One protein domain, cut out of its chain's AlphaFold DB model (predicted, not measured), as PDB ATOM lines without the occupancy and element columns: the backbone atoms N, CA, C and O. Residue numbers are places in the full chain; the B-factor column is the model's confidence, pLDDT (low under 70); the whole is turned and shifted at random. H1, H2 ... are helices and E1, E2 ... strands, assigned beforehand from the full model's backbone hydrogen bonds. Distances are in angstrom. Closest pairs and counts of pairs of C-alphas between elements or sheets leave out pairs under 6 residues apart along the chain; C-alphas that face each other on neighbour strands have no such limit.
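AT A GLANCE: This is residues 18 to 144 of the 160 residues of an uncharacterized protein of Escherichia coli (UniProt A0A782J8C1). A small, twisted sheet of three strands lies between a long helix, H6, which covers one face, and a helical hairpin, H2 and H3, which meets it along E1. The short helices H1, H4 and H5 lie round this body. The printed part has 127 residues, ordered H1 H2 H3 E1 E2 H4 E3 H5 H6; the sheet order is E1 E2 E3, antiparallel, and the class is mixed. It is compact, with a radius of gyration of the C-alphas of 15.5 A and spans of 41 by 35 by 28 A.

IN THESE COORDINATES: H1, residues 18 to 25, begins at C-alpha 18 (141.536, 157.464, 137.647). H2, residues 34 to 53, is 28.5 A long, and H3, residues 59 to 68, 13.7 A. E1 is residues 69 to 74, 15.3 A, E2 77 to 82, 16.0 A, and E3 106 to 111, 13.8 A. H4 is residues 88 to 91 and H5 115 to 118. H6, residues 122 to 143, is 31.1 A long and ends at C-alpha 143 (142.118, 125.101, 143.271).

HOW THE PARTS SIT: E1 and E2 form a hairpin, with N 72 and O 79 2.9 A apart, within hydrogen-bond range; between E2 and E3, N 107 and O 80 are 2.8 A apart, also within range. H6 is on the sheet, two layers with the helix on one face, at a height over the sheet of 8.8 A; its closest C-alphas to E3 are Gln 136 and Cys 106, 6.1 A. H2 only grazes the sheet with residues 34 to 41. H2 and H3 touch at a shallow tilt of 15 degrees, opposite ways, closest at C-alphas 48 and 62, 5.9 A. H1 touches H2, its C-alpha 24 7.1 A from C-alpha 36. H3 and H4 only just touch, with 3 pairs of C-alphas within 8 A. H5 is close but not clearly touching H1, the C-alphas of Gln 25 and Ala 115 5.2 A apart. In H1, H2, H3 and H6 every O i to N i+4 pair is within range; H4 and H5 are too short for one.

THE WHOLE: The farthest C-alphas, Glu 19 and Ala 95, are 42.8 A apart. The printed part has no cut. The link from H4 to E3, residues 92 to 105, is long; residues 93 to 99 have pLDDT under 70.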
ATOM      1  N   GLU A  18     140.914 157.383 138.978       79.75
ATOM      2  CA  GLU A  18     141.536 157.464 137.647       79.75
ATOM      3  C   GLU A  18     143.059 157.677 137.706       79.75
ATOM      4  O   GLU A  18     143.810 157.097 136.923       79.75
ATOM      5  N   GLU A  19     143.561 158.510 138.625       81.19
ATOM      6  CA  GLU A  19     145.008 158.706 138.799       81.19
ATOM      7  C   GLU A  19     145.685 157.426 139.306       81.19
ATOM      8  O   GLU A  19     146.784 157.096 138.861       81.19
ATOM      9  N   LEU A  20     145.041 156.699 140.223       79.38
ATOM     10  CA  LEU A  20     145.541 155.427 140.746       79.38
ATOM     11  C   LEU A  20     145.481 154.314 139.695       79.38
ATOM     12  O   LEU A  20     146.420 153.525 139.577       79.38
ATOM     13  N   GLU A  21     144.417 154.276 138.900       82.81
ATOM     14  CA  GLU A  21     144.273 153.336 137.796       82.81
ATOM     15  C   GLU A  21     145.356 153.561 136.745       82.81
ATOM     16  O   GLU A  21     146.031 152.611 136.363       82.81
ATOM     17  N   ASN A  22     145.610 154.809 136.343       85.62
ATOM     18  CA  ASN A  22     146.673 155.127 135.388       85.62
ATOM     19  C   ASN A  22     148.061 154.652 135.860       85.62
ATOM     20  O   ASN A  22     148.890 154.232 135.042       85.62
ATOM     21  N   GLU A  23     148.323 154.684 137.173       86.50
ATOM     22  CA  GLU A  23     149.555 154.137 137.755       86.50
ATOM     23  C   GLU A  23     149.635 152.615 137.643       86.50
ATOM     24  O   GLU A  23     150.712 152.075 137.375       86.50
ATOM     25  N   LEU A  24     148.513 151.921 137.824       92.38
ATOM     26  CA  LEU A  24     148.435 150.471 137.662       92.38
ATOM     27  C   LEU A  24     148.474 150.048 136.197       92.38
ATOM     28  O   LEU A  24     149.084 149.025 135.885       92.38
ATOM     29  N   GLN A  25     147.883 150.848 135.308       91.06
ATOM     30  CA  GLN A  25     147.610 150.488 133.920       91.06
ATOM     31  C   GLN A  25     148.876 150.022 133.196       91.06
ATOM     32  O   GLN A  25     148.906 148.982 132.536       91.06
ATOM     33  N   ASN A  26     149.960 150.771 133.394       88.75
ATOM     34  CA  ASN A  26     151.238 150.557 132.721       88.75
ATOM     35  C   ASN A  26     152.226 149.712 133.532       88.75
ATOM     36  O   ASN A  26     153.277 149.326 133.015       88.75
ATOM     37  N   LYS A  27     151.934 149.439 134.806       94.19
ATOM     38  CA  LYS A  27     152.841 148.703 135.680       94.19
ATOM     39  C   LYS A  27     152.715 147.202 135.398       94.19
ATOM     40  O   LYS A  27     151.617 146.664 135.553       94.19
ATOM     41  N   PRO A  28     153.806 146.496 135.049       95.12
ATOM     42  CA  PRO A  28     153.742 145.059 134.825       95.12
ATOM     43  C   PRO A  28     153.282 144.314 136.080       95.12
ATOM     44  O   PRO A  28     153.769 144.611 137.174       95.12
ATOM     45  N   PHE A  29     152.415 143.312 135.935       96.31
ATOM     46  CA  PHE A  29     151.901 142.507 137.048       96.31
ATOM     47  C   PHE A  29     153.018 141.840 137.856       96.31
ATOM     48  O   PHE A  29     152.938 141.762 139.077       96.31
ATOM     49  N   SER A  30     154.127 141.465 137.212       94.19
ATOM     50  CA  SER A  30     155.323 140.936 137.886       94.19
ATOM     51  C   SER A  30     155.972 141.910 138.885       94.19
ATOM     52  O   SER A  30     156.779 141.497 139.718       94.19
ATOM     53  N   GLN A  31     155.634 143.200 138.818       95.38
ATOM     54  CA  GLN A  31     156.092 144.247 139.735       95.38
ATOM     55  C   GLN A  31     155.002 144.706 140.712       95.38
ATOM     56  O   GLN A  31     155.252 145.595 141.534       95.38
ATOM     57  N   TRP A  32     153.790 144.156 140.619       96.81
ATOM     58  CA  TRP A  32     152.719 144.490 141.543       96.81
ATOM     59  C   TRP A  32     153.022 143.931 142.930       96.81
ATOM     60  O   TRP A  32     153.433 142.791 143.134       96.81
ATOM     61  N   THR A  33     152.803 144.782 143.914       95.94
ATOM     62  CA  THR A  33     152.882 144.480 145.333       95.94
ATOM     63  C   THR A  33     151.483 144.211 145.876       95.94
ATOM     64  O   THR A  33     150.477 144.541 145.251       95.94
ATOM     65  N   LYS A  34     151.394 143.714 147.116       95.69
ATOM     66  CA  LYS A  34     150.106 143.594 147.825       95.69
ATOM     67  C   LYS A  34     149.332 144.915 147.890       95.69
ATOM     68  O   LYS A  34     148.110 144.897 147.915       95.69
ATOM     69  N   ARG A  35     150.039 146.051 147.913       95.12
ATOM     70  CA  ARG A  35     149.418 147.378 147.896       95.12
ATOM     71  C   ARG A  35     148.799 147.698 146.540       95.12
ATOM     72  O   ARG A  35     147.730 148.285 146.518       95.12
ATOM     73  N   ASP A  36     149.455 147.317 145.449       96.25
ATOM     74  CA  ASP A  36     148.929 147.522 144.096       96.25
ATOM     75  C   ASP A  36     147.666 146.676 143.876       96.25
ATOM     76  O   ASP A  36     146.675 147.181 143.371       96.25
ATOM     77  N   ILE A  37     147.664 145.427 144.360       96.62
ATOM     78  CA  ILE A  37     146.488 144.541 144.322       96.62
ATOM     79  C   ILE A  37     145.335 145.114 145.160       96.62
ATOM     80  O   ILE A  37     144.201 145.146 144.696       96.62
ATOM     81  N   ALA A  38     145.613 145.582 146.383       95.31
ATOM     82  CA  ALA A  38     144.596 146.207 147.230       95.31
ATOM     83  C   ALA A  38     144.018 147.470 146.576       95.31
ATOM     84  O   ALA A  38     142.810 147.638 146.532       95.31
ATOM     85  N   MET A  39     144.881 148.303 145.994       94.69
ATOM     86  CA  MET A  39     144.475 149.506 145.273       94.69
ATOM     87  C   MET A  39     143.619 149.186 144.046       94.69
ATOM     88  O   MET A  39     142.616 149.849 143.821       94.69
ATOM     89  N   TYR A  40     143.977 148.153 143.280       94.81
ATOM     90  CA  TYR A  40     143.155 147.673 142.171       94.81
ATOM     91  C   TYR A  40     141.776 147.214 142.654       94.81
ATOM     92  O   TYR A  40     140.769 147.611 142.078       94.81
ATOM     93  N   ARG A  41     141.726 146.426 143.737       95.31
ATOM     94  CA  ARG A  41     140.467 145.978 144.343       95.31
ATOM     95  C   ARG A  41     139.600 147.157 144.784       95.31
ATOM     96  O   ARG A  41     138.407 147.141 144.513       95.31
ATOM     97  N   ASP A  42     140.186 148.160 145.433       94.56
ATOM     98  CA  ASP A  42     139.457 149.351 145.881       94.56
ATOM     99  C   ASP A  42     138.857 150.117 144.686       94.56
ATOM    100  O   ASP A  42     137.690 150.492 144.738       94.56
ATOM    101  N   ILE A  43     139.601 150.251 143.577       91.88
ATOM    102  CA  ILE A  43     139.097 150.855 142.328       91.88
ATOM    103  C   ILE A  43     137.925 150.050 141.744       91.88
ATOM    104  O   ILE A  43     136.954 150.643 141.287       91.88
ATOM    105  N   GLN A  44     137.993 148.710 141.740       92.75
ATOM    106  CA  GLN A  44     136.880 147.889 141.236       92.75
ATOM    107  C   GLN A  44     135.623 148.040 142.100       92.75
ATOM    108  O   GLN A  44     134.528 148.144 141.563       92.75
ATOM    109  N   ILE A  45     135.779 148.090 143.425       94.38
ATOM    110  CA  ILE A  45     134.660 148.300 144.354       94.38
ATOM    111  C   ILE A  45     134.016 149.667 144.128       94.38
ATOM    112  O   ILE A  45     132.797 149.755 144.082       94.38
ATOM    113  N   GLU A  46     134.821 150.719 143.970       93.50
ATOM    114  CA  GLU A  46     134.312 152.070 143.720       93.50
ATOM    115  C   GLU A  46     133.519 152.143 142.410       93.50
ATOM    116  O   GLU A  46     132.427 152.696 142.399       93.50
ATOM    117  N   ARG A  47     133.991 151.486 141.345       90.81
ATOM    118  CA  ARG A  47     133.248 151.381 140.077       90.81
ATOM    119  C   ARG A  47     131.936 150.623 140.204       90.81
ATOM    120  O   ARG A  47     130.919 151.083 139.708       90.81
ATOM    121  N   CYS A  48     131.947 149.478 140.880       92.12
ATOM    122  CA  CYS A  48     130.713 148.732 141.114       92.12
ATOM    123  C   CYS A  48     129.732 149.533 141.982       92.12
ATOM    124  O   CYS A  48     128.531 149.442 141.768       92.12
ATOM    125  N   GLN A  49     130.220 150.351 142.921       95.12
ATOM    126  CA  GLN A  49     129.366 151.271 143.672       95.12
ATOM    127  C   GLN A  49     128.762 152.358 142.772       95.12
ATOM    128  O   GLN A  49     127.584 152.657 142.920       95.12
ATOM    129  N   GLU A  50     129.528 152.924 141.833       93.62
ATOM    130  CA  GLU A  50     128.994 153.864 140.833       93.62
ATOM    131  C   GLU A  50     127.895 153.202 139.980       93.62
ATOM    132  O   GLU A  50     126.829 153.787 139.799       93.62
ATOM    133  N   ASP A  51     128.101 151.957 139.534       92.44
ATOM    134  CA  ASP A  51     127.091 151.195 138.788       92.44
ATOM    135  C   ASP A  51     125.829 150.913 139.627       92.44
ATOM    136  O   ASP A  51     124.715 150.960 139.100       92.44
ATOM    137  N   VAL A  52     125.978 150.643 140.929       91.75
ATOM    138  CA  VAL A  52     124.851 150.502 141.870       91.75
ATOM    139  C   VAL A  52     124.090 151.821 142.009       91.75
ATOM    140  O   VAL A  52     122.864 151.849 141.887       91.75
ATOM    141  N   ASP A  53     124.806 152.929 142.209       94.25
ATOM    142  CA  ASP A  53     124.216 154.260 142.369       94.25
ATOM    143  C   ASP A  53     123.450 154.699 141.104       94.25
ATOM    144  O   ASP A  53     122.393 155.334 141.200       94.25
ATOM    145  N   ASP A  54     123.938 154.307 139.923       95.38
ATOM    146  CA  ASP A  54     123.307 154.550 138.621       95.38
ATOM    147  C   ASP A  54     122.194 153.534 138.272       95.38
ATOM    148  O   ASP A  54     121.507 153.681 137.253       95.38
ATOM    149  N   GLY A  55     121.968 152.516 139.112       92.25
ATOM    150  CA  GLY A  55     120.955 151.473 138.909       92.25
ATOM    151  C   GLY A  55     121.282 150.494 137.775       92.25
ATOM    152  O   GLY A  55     120.373 149.909 137.179       92.25
ATOM    153  N   LEU A  56     122.565 150.354 137.438       92.12
ATOM    154  CA  LEU A  56     123.101 149.415 136.448       92.12
ATOM    155  C   LEU A  56     123.505 148.069 137.068       92.12
ATOM    156  O   LEU A  56     123.683 147.097 136.331       92.12
ATOM    157  N   MET A  57     123.636 148.025 138.393       89.44
ATOM    158  CA  MET A  57     124.023 146.862 139.185       89.44
ATOM    159  C   MET A  57     123.182 146.799 140.467       89.44
ATOM    160  O   MET A  57     122.777 147.830 141.000       89.44
ATOM    161  N   GLU A  58     122.913 145.595 140.961       91.44
ATOM    162  CA  GLU A  58     122.214 145.396 142.234       91.44
ATOM    163  C   GLU A  58     123.201 145.363 143.418       91.44
ATOM    164  O   GLU A  58     124.329 144.882 143.289       91.44
ATOM    165  N   ASP A  59     122.763 145.786 144.612       90.69
ATOM    166  CA  ASP A  59     123.599 145.817 145.833       90.69
ATOM    167  C   ASP A  59     124.277 144.462 146.128       90.69
ATOM    168  O   ASP A  59     125.430 144.400 146.563       90.69
ATOM    169  N   PHE A  60     123.577 143.352 145.862       86.38
ATOM    170  CA  PHE A  60     124.104 142.009 146.117       86.38
ATOM    171  C   PHE A  60     125.256 141.625 145.172       86.38
ATOM    172  O   PHE A  60     126.072 140.775 145.527       86.38
ATOM    173  N   GLU A  61     125.353 142.225 143.981       87.50
ATOM    174  CA  GLU A  61     126.461 141.986 143.047       87.50
ATOM    175  C   GLU A  61     127.739 142.686 143.533       87.50
ATOM    176  O   GLU A  61     128.833 142.114 143.475       87.50
ATOM    177  N   LEU A  62     127.602 143.885 144.111       91.31
ATOM    178  CA  LEU A  62     128.694 144.572 144.798       91.31
ATOM    179  C   LEU A  62     129.148 143.793 146.043       91.31
ATOM    180  O   LEU A  62     130.349 143.588 146.252       91.31
ATOM    181  N   ASP A  63     128.204 143.311 146.854       91.75
ATOM    182  CA  ASP A  63     128.514 142.481 148.021       91.75
ATOM    183  C   ASP A  63     129.233 141.184 147.633       91.75
ATOM    184  O   ASP A  63     130.135 140.740 148.356       91.75
ATOM    185  N   ASP A  64     128.890 140.591 146.487       90.19
ATOM    186  CA  ASP A  64     129.600 139.433 145.952       90.19
ATOM    187  C   ASP A  64     131.069 139.771 145.660       90.19
ATOM    188  O   ASP A  64     131.962 139.089 146.173       90.19
ATOM    189  N   LEU A  65     131.350 140.857 144.929       92.19
ATOM    190  CA  LEU A  65     132.722 141.315 144.666       92.19
ATOM    191  C   LEU A  65     133.516 141.534 145.964       92.19
ATOM    192  O   LEU A  65     134.685 141.143 146.064       92.19
ATOM    193  N   ILE A  66     132.893 142.151 146.969       94.12
ATOM    194  CA  ILE A  66     133.549 142.480 148.237       94.12
ATOM    195  C   ILE A  66     133.882 141.214 149.032       94.12
ATOM    196  O   ILE A  66     134.999 141.104 149.553       94.12
ATOM    197  N   ASN A  67     132.935 140.283 149.146       93.75
ATOM    198  CA  ASN A  67     132.992 139.206 150.136       93.75
ATOM    199  C   ASN A  67     133.418 137.854 149.557       93.75
ATOM    200  O   ASN A  67     133.955 137.014 150.284       93.75
ATOM    201  N   CYS A  68     133.196 137.634 148.265       91.50
ATOM    202  CA  CYS A  68     133.335 136.317 147.659       91.50
ATOM    203  C   CYS A  68     134.561 136.174 146.766       91.50
ATOM    204  O   CYS A  68     134.915 135.040 146.437       91.50
ATOM    205  N   TRP A  69     135.230 137.274 146.410       93.81
ATOM    206  CA  TRP A  69     136.353 137.274 145.478       93.81
ATOM    207  C   TRP A  69     137.654 137.784 146.093       93.81
ATOM    208  O   TRP A  69     137.692 138.697 146.920       93.81
ATOM    209  N   THR A  70     138.761 137.199 145.640       95.00
ATOM    210  CA  THR A  70     140.115 137.635 145.992       95.00
ATOM    211  C   THR A  70     140.959 137.843 144.748       95.00
ATOM    212  O   THR A  70     140.885 137.057 143.804       95.00
ATOM    213  N   PHE A  71     141.793 138.880 144.773       96.81
ATOM    214  CA  PHE A  71     142.729 139.198 143.702       96.81
ATOM    215  C   PHE A  71     144.153 138.813 144.098       96.81
ATOM    216  O   PHE A  71     144.584 139.045 145.231       96.81
ATOM    217  N   GLU A  72     144.910 138.279 143.150       96.62
ATOM    218  CA  GLU A  72     146.333 138.002 143.316       96.62
ATOM    219  C   GLU A  72     147.087 138.037 141.984       96.62
ATOM    220  O   GLU A  72     146.486 137.997 140.911       96.62
ATOM    221  N   ILE A  73     148.419 138.065 142.059       97.38
ATOM    222  CA  ILE A  73     149.272 137.854 140.891       97.38
ATOM    223  C   ILE A  73     149.801 136.424 140.902       97.38
ATOM    224  O   ILE A  73     150.489 136.020 141.842       97.38
ATOM    225  N   VAL A  74     149.539 135.685 139.826       95.50
ATOM    226  CA  VAL A  74     150.166 134.388 139.557       95.50
ATOM    227  C   VAL A  74     151.042 134.529 138.323       95.50
ATOM    228  O   VAL A  74     150.537 134.794 137.235       95.50
ATOM    229  N   GLU A  75     152.349 134.323 138.489       91.88
ATOM    230  CA  GLU A  75     153.361 134.611 137.462       91.88
ATOM    231  C   GLU A  75     153.336 136.101 137.070       91.88
ATOM    232  O   GLU A  75     153.829 136.948 137.809       91.88
ATOM    233  N   ASP A  76     152.750 136.426 135.927       93.12
ATOM    234  CA  ASP A  76     152.566 137.770 135.382       93.12
ATOM    235  C   ASP A  76     151.099 138.009 134.996       93.12
ATOM    236  O   ASP A  76     150.810 138.794 134.097       93.12
ATOM    237  N   ALA A  77     150.177 137.298 135.641       96.38
ATOM    238  CA  ALA A  77     148.752 137.408 135.397       96.38
ATOM    239  C   ALA A  77     148.033 137.889 136.652       96.38
ATOM    240  O   ALA A  77     148.299 137.398 137.751       96.38
ATOM    241  N   LEU A  78     147.092 138.811 136.467       97.19
ATOM    242  CA  LEU A  78     146.139 139.194 137.498       97.19
ATOM    243  C   LEU A  78     145.005 138.174 137.515       97.19
ATOM    244  O   LEU A  78     144.339 137.955 136.502       97.19
ATOM    245  N   VAL A  79     144.825 137.529 138.660       96.44
ATOM    246  CA  VAL A  79     143.856 136.459 138.862       96.44
ATOM    247  C   VAL A  79     142.838 136.902 139.897       96.44
ATOM    248  O   VAL A  79     143.212 137.284 141.005       96.44
ATOM    249  N   CYS A  80     141.563 136.777 139.555       94.56
ATOM    250  CA  CYS A  80     140.449 136.903 140.478       94.56
ATOM    251  C   CYS A  80     139.908 135.501 140.787       94.56
ATOM    252  O   CYS A  80     139.629 134.724 139.875       94.56
ATOM    253  N   THR A  81     139.821 135.124 142.060       92.75
ATOM    254  CA  THR A  81     139.369 133.791 142.486       92.75
ATOM    255  C   THR A  81     138.192 133.903 143.428       92.75
ATOM    256  O   THR A  81     138.279 134.621 144.426       92.75
ATOM    257  N   ARG A  82     137.132 133.139 143.153       91.38
ATOM    258  CA  ARG A  82     135.994 133.005 144.055       91.38
ATOM    259  C   ARG A  82     136.391 132.143 145.250       91.38
ATOM    260  O   ARG A  82     136.694 130.959 145.103       91.38
ATOM    261  N   THR A  83     136.374 132.724 146.441       90.19
ATOM    262  CA  THR A  83     136.727 132.070 147.708       90.19
ATOM    263  C   THR A  83     135.519 131.728 148.573       90.19
ATOM    264  O   THR A  83     135.661 130.936 149.503       90.19
ATOM    265  N   ALA A  84     134.347 132.288 148.272       88.56
ATOM    266  CA  ALA A  84     133.095 131.984 148.960       88.56
ATOM    267  C   ALA A  84     131.932 131.812 147.961       88.56
ATOM    268  O   ALA A  84     131.999 132.350 146.849       88.56
ATOM    269  N   PRO A  85     130.885 131.042 148.316       83.94
ATOM    270  CA  PRO A  85     129.671 130.959 147.510       83.94
ATOM    271  C   PRO A  85     129.053 132.349 147.303       83.94
ATOM    272  O   PRO A  85     129.165 133.174 148.211       83.94
ATOM    273  N   PRO A  86     128.414 132.609 146.151       82.38
ATOM    274  CA  PRO A  86     127.723 133.873 145.923       82.38
ATOM    275  C   PRO A  86     126.521 134.042 146.867       82.38
ATOM    276  O   PRO A  86     126.041 133.043 147.423       82.38
ATOM    277  N   PRO A  87     126.003 135.274 147.016       82.06
ATOM    278  CA  PRO A  87     124.727 135.534 147.678       82.06
ATOM    279  C   PRO A  87     123.588 134.673 147.110       82.06
ATOM    280  O   PRO A  87     123.590 134.310 145.929       82.06
ATOM    281  N   GLU A  88     122.599 134.341 147.946       81.00
ATOM    282  CA  GLU A  88     121.463 133.495 147.543       81.00
ATOM    283  C   GLU A  88     120.671 134.126 146.394       81.00
ATOM    284  O   GLU A  88     120.178 133.417 145.518       81.00
ATOM    285  N   GLU A  89     120.612 135.453 146.361       82.19
ATOM    286  CA  GLU A  89     119.974 136.278 145.341       82.19
ATOM    287  C   GLU A  89     120.515 135.974 143.941       82.19
ATOM    288  O   GLU A  89     119.731 135.789 143.010       82.19
ATOM    289  N   MET A  90     121.835 135.800 143.802       77.44
ATOM    290  CA  MET A  90     122.474 135.420 142.531       77.44
ATOM    291  C   MET A  90     122.150 133.982 142.106       77.44
ATOM    292  O   MET A  90     122.320 133.607 140.946       77.44
ATOM    293  N   MET A  91     121.693 133.157 143.049       74.25
ATOM    294  CA  MET A  91     121.333 131.760 142.827       74.25
ATOM    295  C   MET A  91     119.833 131.578 142.544       74.25
ATOM    296  O   MET A  91     119.417 130.493 142.119       74.25
ATOM    297  N   LEU A  92     119.007 132.610 142.757       74.38
ATOM    298  CA  LEU A  92     117.560 132.529 142.572       74.38
ATOM    299  C   LEU A  92     117.198 132.249 141.108       74.38
ATOM    300  O   LEU A  92     117.625 132.925 140.179       74.38
ATOM    301  N   GLY A  93     116.364 131.229 140.898       63.94
ATOM    302  CA  GLY A  93     115.913 130.825 139.562       63.94
ATOM    303  C   GLY A  93     116.906 129.957 138.780       63.94
ATOM    304  O   GLY A  93     116.545 129.444 137.719       63.94
ATOM    305  N   LEU A  94     118.111 129.713 139.307       62.97
ATOM    306  CA  LEU A  94     119.066 128.785 138.710       62.97
ATOM    307  C   LEU A  94     118.810 127.352 139.190       62.97
ATOM    308  O   LEU A  94     118.780 127.062 140.382       62.97
ATOM    309  N   ALA A  95     118.682 126.415 138.247       59.19
ATOM    310  CA  ALA A  95     118.607 124.989 138.579       59.19
ATOM    311  C   ALA A  95     119.960 124.428 139.059       59.19
ATOM    312  O   ALA A  95     119.995 123.415 139.759       59.19
ATOM    313  N   LYS A  96     121.066 125.067 138.649       59.94
ATOM    314  CA  LYS A  96     122.456 124.763 139.016       59.94
ATOM    315  C   LYS A  96     123.318 126.037 138.909       59.94
ATOM    316  O   LYS A  96     123.040 126.832 138.011       59.94
ATOM    317  N   PRO A  97     124.366 126.208 139.742       60.41
ATOM    318  CA  PRO A  97     125.323 127.303 139.591       60.41
ATOM    319  C   PRO A  97     125.964 127.295 138.197       60.41
ATOM    320  O   PRO A  97     126.407 126.250 137.716       60.41
ATOM    321  N   THR A  98     126.015 128.455 137.545       64.31
ATOM    322  CA  THR A  98     126.819 128.674 136.336       64.31
ATOM    323  C   THR A  98     128.280 128.939 136.705       64.31
ATOM    324  O   THR A  98     128.598 129.216 137.854       64.31
ATOM    325  N   THR A  99     129.182 128.781 135.737       68.62
ATOM    326  CA  THR A  99     130.652 128.716 135.882       68.62
ATOM    327  C   THR A  99     131.281 129.504 137.031       68.62
ATOM    328  O   THR A  99     131.987 128.931 137.854       68.62
ATOM    329  N   ASP A 100     131.067 130.810 137.059       73.62
ATOM    330  CA  ASP A 100     131.698 131.764 137.964       73.62
ATOM    331  C   ASP A 100     131.075 131.794 139.360       73.62
ATOM    332  O   ASP A 100     131.652 132.397 140.253       73.62
ATOM    333  N   LEU A 101     129.959 131.094 139.582       79.00
ATOM    334  CA  LEU A 101     129.250 130.979 140.863       79.00
ATOM    335  C   LEU A 101     129.784 129.837 141.749       79.00
ATOM    336  O   LEU A 101     129.194 129.494 142.773       79.00
ATOM    337  N   VAL A 102     130.901 129.223 141.356       81.69
ATOM    338  CA  VAL A 102     131.488 128.043 142.005       81.69
ATOM    339  C   VAL A 102     132.758 128.422 142.769       81.69
ATOM    340  O   VAL A 102     133.637 129.095 142.228       81.69
ATOM    341  N   VAL A 103     132.900 127.973 144.023       85.25
ATOM    342  CA  VAL A 103     134.116 128.242 144.811       85.25
ATOM    343  C   VAL A 103     135.328 127.582 144.154       85.25
ATOM    344  O   VAL A 103     135.292 126.418 143.764       85.25
ATOM    345  N   GLY A 104     136.418 128.337 144.035       84.62
ATOM    346  CA  GLY A 104     137.618 127.930 143.307       84.62
ATOM    347  C   GLY A 104     137.596 128.300 141.823       84.62
ATOM    348  O   GLY A 104     138.619 128.134 141.150       84.62
ATOM    349  N   TYR A 105     136.490 128.854 141.306       87.75
ATOM    350  CA  TYR A 105     136.506 129.488 139.992       87.75
ATOM    351  C   TYR A 105     137.548 130.608 139.967       87.75
ATOM    352  O   TYR A 105     137.655 131.415 140.889       87.75
ATOM    353  N   CYS A 106     138.331 130.629 138.897       89.94
ATOM    354  CA  CYS A 106     139.393 131.583 138.647       89.94
ATOM    355  C   CYS A 106     139.095 132.315 137.340       89.94
ATOM    356  O   CYS A 106     138.876 131.704 136.294       89.94
ATOM    357  N   GLN A 107     139.182 133.629 137.377       91.38
ATOM    358  CA  GLN A 107     139.202 134.492 136.214       91.38
ATOM    359  C   GLN A 107     140.594 135.101 136.076       91.38
ATOM    360  O   GLN A 107     141.248 135.420 137.063       91.38
ATOM    361  N   ILE A 108     141.066 135.233 134.839       93.94
ATOM    362  CA  ILE A 108     142.299 135.966 134.546       93.94
ATOM    363  C   ILE A 108     141.891 137.332 134.015       93.94
ATOM    364  O   ILE A 108     141.397 137.412 132.891       93.94
ATOM    365  N   ASP A 109     142.092 138.393 134.779       91.62
ATOM    366  CA  ASP A 109     141.671 139.737 134.370       91.62
ATOM    367  C   ASP A 109     142.659 140.347 133.375       91.62
ATOM    368  O   ASP A 109     142.257 141.023 132.431       91.62
ATOM    369  N   GLY A 110     143.943 139.999 133.486       93.00
ATOM    370  CA  GLY A 110     144.970 140.445 132.551       93.00
ATOM    371  C   GLY A 110     146.219 139.571 132.560       93.00
ATOM    372  O   GLY A 110     146.442 138.773 133.471       93.00
ATOM    373  N   ILE A 111     147.043 139.744 131.527       94.44
ATOM    374  CA  ILE A 111     148.385 139.160 131.393       94.44
ATOM    375  C   ILE A 111     149.359 140.290 131.062       94.44
ATOM    376  O   ILE A 111     149.017 141.176 130.287       94.44
ATOM    377  N   ASP A 112     150.570 140.231 131.614       93.75
ATOM    378  CA  ASP A 112     151.644 141.229 131.521       93.75
ATOM    379  C   ASP A 112     151.344 142.532 132.279       93.75
ATOM    380  O   ASP A 112     152.087 142.886 133.194       93.75
ATOM    381  N   SER A 113     150.268 143.234 131.928       94.06
ATOM    382  CA  SER A 113     149.758 144.451 132.578       94.06
ATOM    383  C   SER A 113     148.283 144.667 132.208       94.06
ATOM    384  O   SER A 113     147.742 143.947 131.368       94.06
ATOM    385  N   LEU A 114     147.620 145.665 132.801       92.25
ATOM    386  CA  LEU A 114     146.256 146.033 132.391       92.25
ATOM    387  C   LEU A 114     146.242 146.630 130.968       92.25
ATOM    388  O   LEU A 114     145.418 146.234 130.148       92.25
ATOM    389  N   ALA A 115     147.218 147.487 130.630       90.50
ATOM    390  CA  ALA A 115     147.357 148.087 129.295       90.50
ATOM    391  C   ALA A 115     147.585 147.065 128.170       90.50
ATOM    392  O   ALA A 115     147.400 147.375 126.996       90.50
ATOM    393  N   ALA A 116     148.019 145.842 128.492       87.00
ATOM    394  CA  ALA A 116     148.261 144.812 127.487       87.00
ATOM    395  C   ALA A 116     146.979 144.399 126.738       87.00
ATOM    396  O   ALA A 116     147.068 143.891 125.616       87.00
ATOM    397  N   ALA A 117     145.803 144.632 127.335       83.00
ATOM    398  CA  ALA A 117     144.510 144.452 126.680       83.00
ATOM    399  C   ALA A 117     144.318 145.402 125.481       83.00
ATOM    400  O   ALA A 117     143.653 145.029 124.516       83.00
ATOM    401  N   ASP A 118     144.966 146.570 125.499       86.06
ATOM    402  CA  ASP A 118     144.849 147.607 124.468       86.06
ATOM    403  C   ASP A 118     145.816 147.397 123.287       86.06
ATOM    404  O   ASP A 118     145.874 148.224 122.371       86.06
ATOM    405  N   THR A 119     146.599 146.305 123.272       86.62
ATOM    406  CA  THR A 119     147.489 146.013 122.134       86.62
ATOM    407  C   THR A 119     146.661 145.838 120.860       86.62
ATOM    408  O   THR A 119     145.633 145.164 120.871       86.62
ATOM    409  N   THR A 120     147.105 146.404 119.740       89.19
ATOM    410  CA  THR A 120     146.411 146.283 118.444       89.19
ATOM    411  C   THR A 120     146.950 145.142 117.581       89.19
ATOM    412  O   THR A 120     146.351 144.807 116.557       89.19
ATOM    413  N   ASP A 121     148.060 144.517 117.989       93.31
ATOM    414  CA  ASP A 121     148.632 143.364 117.298       93.31
ATOM    415  C   ASP A 121     147.789 142.105 117.556       93.31
ATOM    416  O   ASP A 121     147.731 141.570 118.667       93.31
ATOM    417  N   SER A 122     147.146 141.601 116.504       89.00
ATOM    418  CA  SER A 122     146.254 140.441 116.579       89.00
ATOM    419  C   SER A 122     146.971 139.133 116.930       89.00
ATOM    420  O   SER A 122     146.366 138.243 117.534       89.00
ATOM    421  N   THR A 123     148.255 139.000 116.592       92.19
ATOM    422  CA  THR A 123     149.061 137.819 116.928       92.19
ATOM    423  C   THR A 123     149.376 137.814 118.416       92.19
ATOM    424  O   THR A 123     149.238 136.782 119.080       92.19
ATOM    425  N   GLU A 124     149.746 138.970 118.965       90.69
ATOM    426  CA  GLU A 124     149.951 139.108 120.400       90.69
ATOM    427  C   GLU A 124     148.653 138.899 121.188       90.69
ATOM    428  O   GLU A 124     148.659 138.164 122.179       90.69
ATOM    429  N   GLN A 125     147.533 139.476 120.735       88.94
ATOM    430  CA  GLN A 125     146.219 139.253 121.349       88.94
ATOM    431  C   GLN A 125     145.857 137.764 121.377       88.94
ATOM    432  O   GLN A 125     145.476 137.233 122.423       88.94
ATOM    433  N   ALA A 126     146.020 137.057 120.253       89.25
ATOM    434  CA  ALA A 126     145.735 135.628 120.168       89.25
ATOM    435  C   ALA A 126     146.630 134.804 121.112       89.25
ATOM    436  O   ALA A 126     146.146 133.897 121.796       89.25
ATOM    437  N   SER A 127     147.919 135.146 121.193       90.88
ATOM    438  CA  SER A 127     148.876 134.513 122.108       90.88
ATOM    439  C   SER A 127     148.476 134.711 123.575       90.88
ATOM    440  O   SER A 127     148.385 133.739 124.337       90.88
ATOM    441  N   ARG A 128     148.138 135.947 123.969       91.25
ATOM    442  CA  ARG A 128     147.662 136.271 125.323       91.25
ATOM    443  C   ARG A 128     146.367 135.546 125.652       91.25
ATOM    444  O   ARG A 128     146.276 134.926 126.710       91.25
ATOM    445  N   GLN A 129     145.403 135.516 124.734       89.88
ATOM    446  CA  GLN A 129     144.147 134.804 124.954       89.88
ATOM    447  C   GLN A 129     144.369 133.296 125.132       89.88
ATOM    448  O   GLN A 129     143.803 132.677 126.037       89.88
ATOM    449  N   GLN A 130     145.241 132.689 124.321       91.19
ATOM    450  CA  GLN A 130     145.595 131.279 124.480       91.19
ATOM    451  C   GLN A 130     146.251 131.016 125.842       91.19
ATOM    452  O   GLN A 130     145.975 129.995 126.483       91.19
ATOM    453  N   ARG A 131     147.112 131.930 126.295       92.69
ATOM    454  CA  ARG A 131     147.768 131.845 127.599       92.69
ATOM    455  C   ARG A 131     146.777 131.996 128.752       92.69
ATOM    456  O   ARG A 131     146.806 131.159 129.651       92.69
ATOM    457  N   LYS A 132     145.859 132.963 128.680       92.44
ATOM    458  CA  LYS A 132     144.762 133.175 129.641       92.44
ATOM    459  C   LYS A 132     143.953 131.896 129.827       92.44
ATOM    460  O   LYS A 132     143.834 131.408 130.946       92.44
ATOM    461  N   VAL A 133     143.527 131.260 128.734       90.19
ATOM    462  CA  VAL A 133     142.787 129.986 128.787       90.19
ATOM    463  C   VAL A 133     143.611 128.855 129.418       90.19
ATOM    464  O   VAL A 133     143.080 128.071 130.207       90.19
ATOM    465  N   LYS A 134     144.903 128.732 129.080       92.38
ATOM    466  CA  LYS A 134     145.777 127.693 129.655       92.38
ATOM    467  C   LYS A 134     145.973 127.886 131.157       92.38
ATOM    468  O   LYS A 134     145.839 126.916 131.903       92.38
ATOM    469  N   LEU A 135     146.263 129.114 131.579       93.62
ATOM    470  CA  LEU A 135     146.466 129.459 132.980       93.62
ATOM    471  C   LEU A 135     145.182 129.246 133.783       93.62
ATOM    472  O   LEU A 135     145.212 128.554 134.793       93.62
ATOM    473  N   GLN A 136     144.048 129.735 133.283       91.06
ATOM    474  CA  GLN A 136     142.752 129.564 133.932       91.06
ATOM    475  C   GLN A 136     142.414 128.081 134.148       91.06
ATOM    476  O   GLN A 136     142.084 127.667 135.255       91.06
ATOM    477  N   ARG A 137     142.587 127.240 133.117       88.44
ATOM    478  CA  ARG A 137     142.376 125.785 133.233       88.44
ATOM    479  C   ARG A 137     143.314 125.126 134.239       88.44
ATOM    480  O   ARG A 137     142.907 124.170 134.896       88.44
ATOM    481  N   ARG A 138     144.567 125.580 134.319       91.12
ATOM    482  CA  ARG A 138     145.537 125.083 135.300       91.12
ATOM    483  C   ARG A 138     145.080 125.438 136.716       91.12
ATOM    484  O   ARG A 138     144.941 124.535 137.531       91.12
ATOM    485  N   LEU A 139     144.768 126.710 136.961       90.88
ATOM    486  CA  LEU A 139     144.348 127.206 138.272       90.88
ATOM    487  C   LEU A 139     143.050 126.558 138.751       90.88
ATOM    488  O   LEU A 139     142.992 126.123 139.893       90.88
ATOM    489  N   HIS A 140     142.063 126.387 137.868       87.00
ATOM    490  CA  HIS A 140     140.851 125.630 138.189       87.00
ATOM    491  C   HIS A 140     141.176 124.221 138.688       87.00
ATOM    492  O   HIS A 140     140.675 123.801 139.720       87.00
ATOM    493  N   ARG A 141     142.066 123.486 138.011       84.62
ATOM    494  CA  ARG A 141     142.445 122.132 138.452       84.62
ATOM    495  C   ARG A 141     143.180 122.131 139.789       84.62
ATOM    496  O   ARG A 141     142.977 121.216 140.575       84.62
ATOM    497  N   GLU A 142     144.041 123.118 140.020       86.31
ATOM    498  CA  GLU A 142     144.837 123.241 141.249       86.31
ATOM    499  C   GLU A 142     143.998 123.673 142.458       86.31
ATOM    500  O   GLU A 142     144.305 123.285 143.582       86.31
ATOM    501  N   ARG A 143     142.949 124.469 142.230       82.44
ATOM    502  CA  ARG A 143     142.118 125.101 143.271       82.44
ATOM    503  C   ARG A 143     140.717 124.511 143.380       82.44
ATOM    504  O   ARG A 143     139.926 124.987 144.188       82.44
ATOM    505  N   ASN A 144     140.416 123.497 142.573       71.38
ATOM    506  CA  ASN A 144     139.134 122.809 142.573       71.38
ATOM    507  C   ASN A 144     138.761 122.370 143.991       71.38
ATOM    508  O   ASN A 144     139.528 121.682 144.670       71.38
TER     509      ASN A 144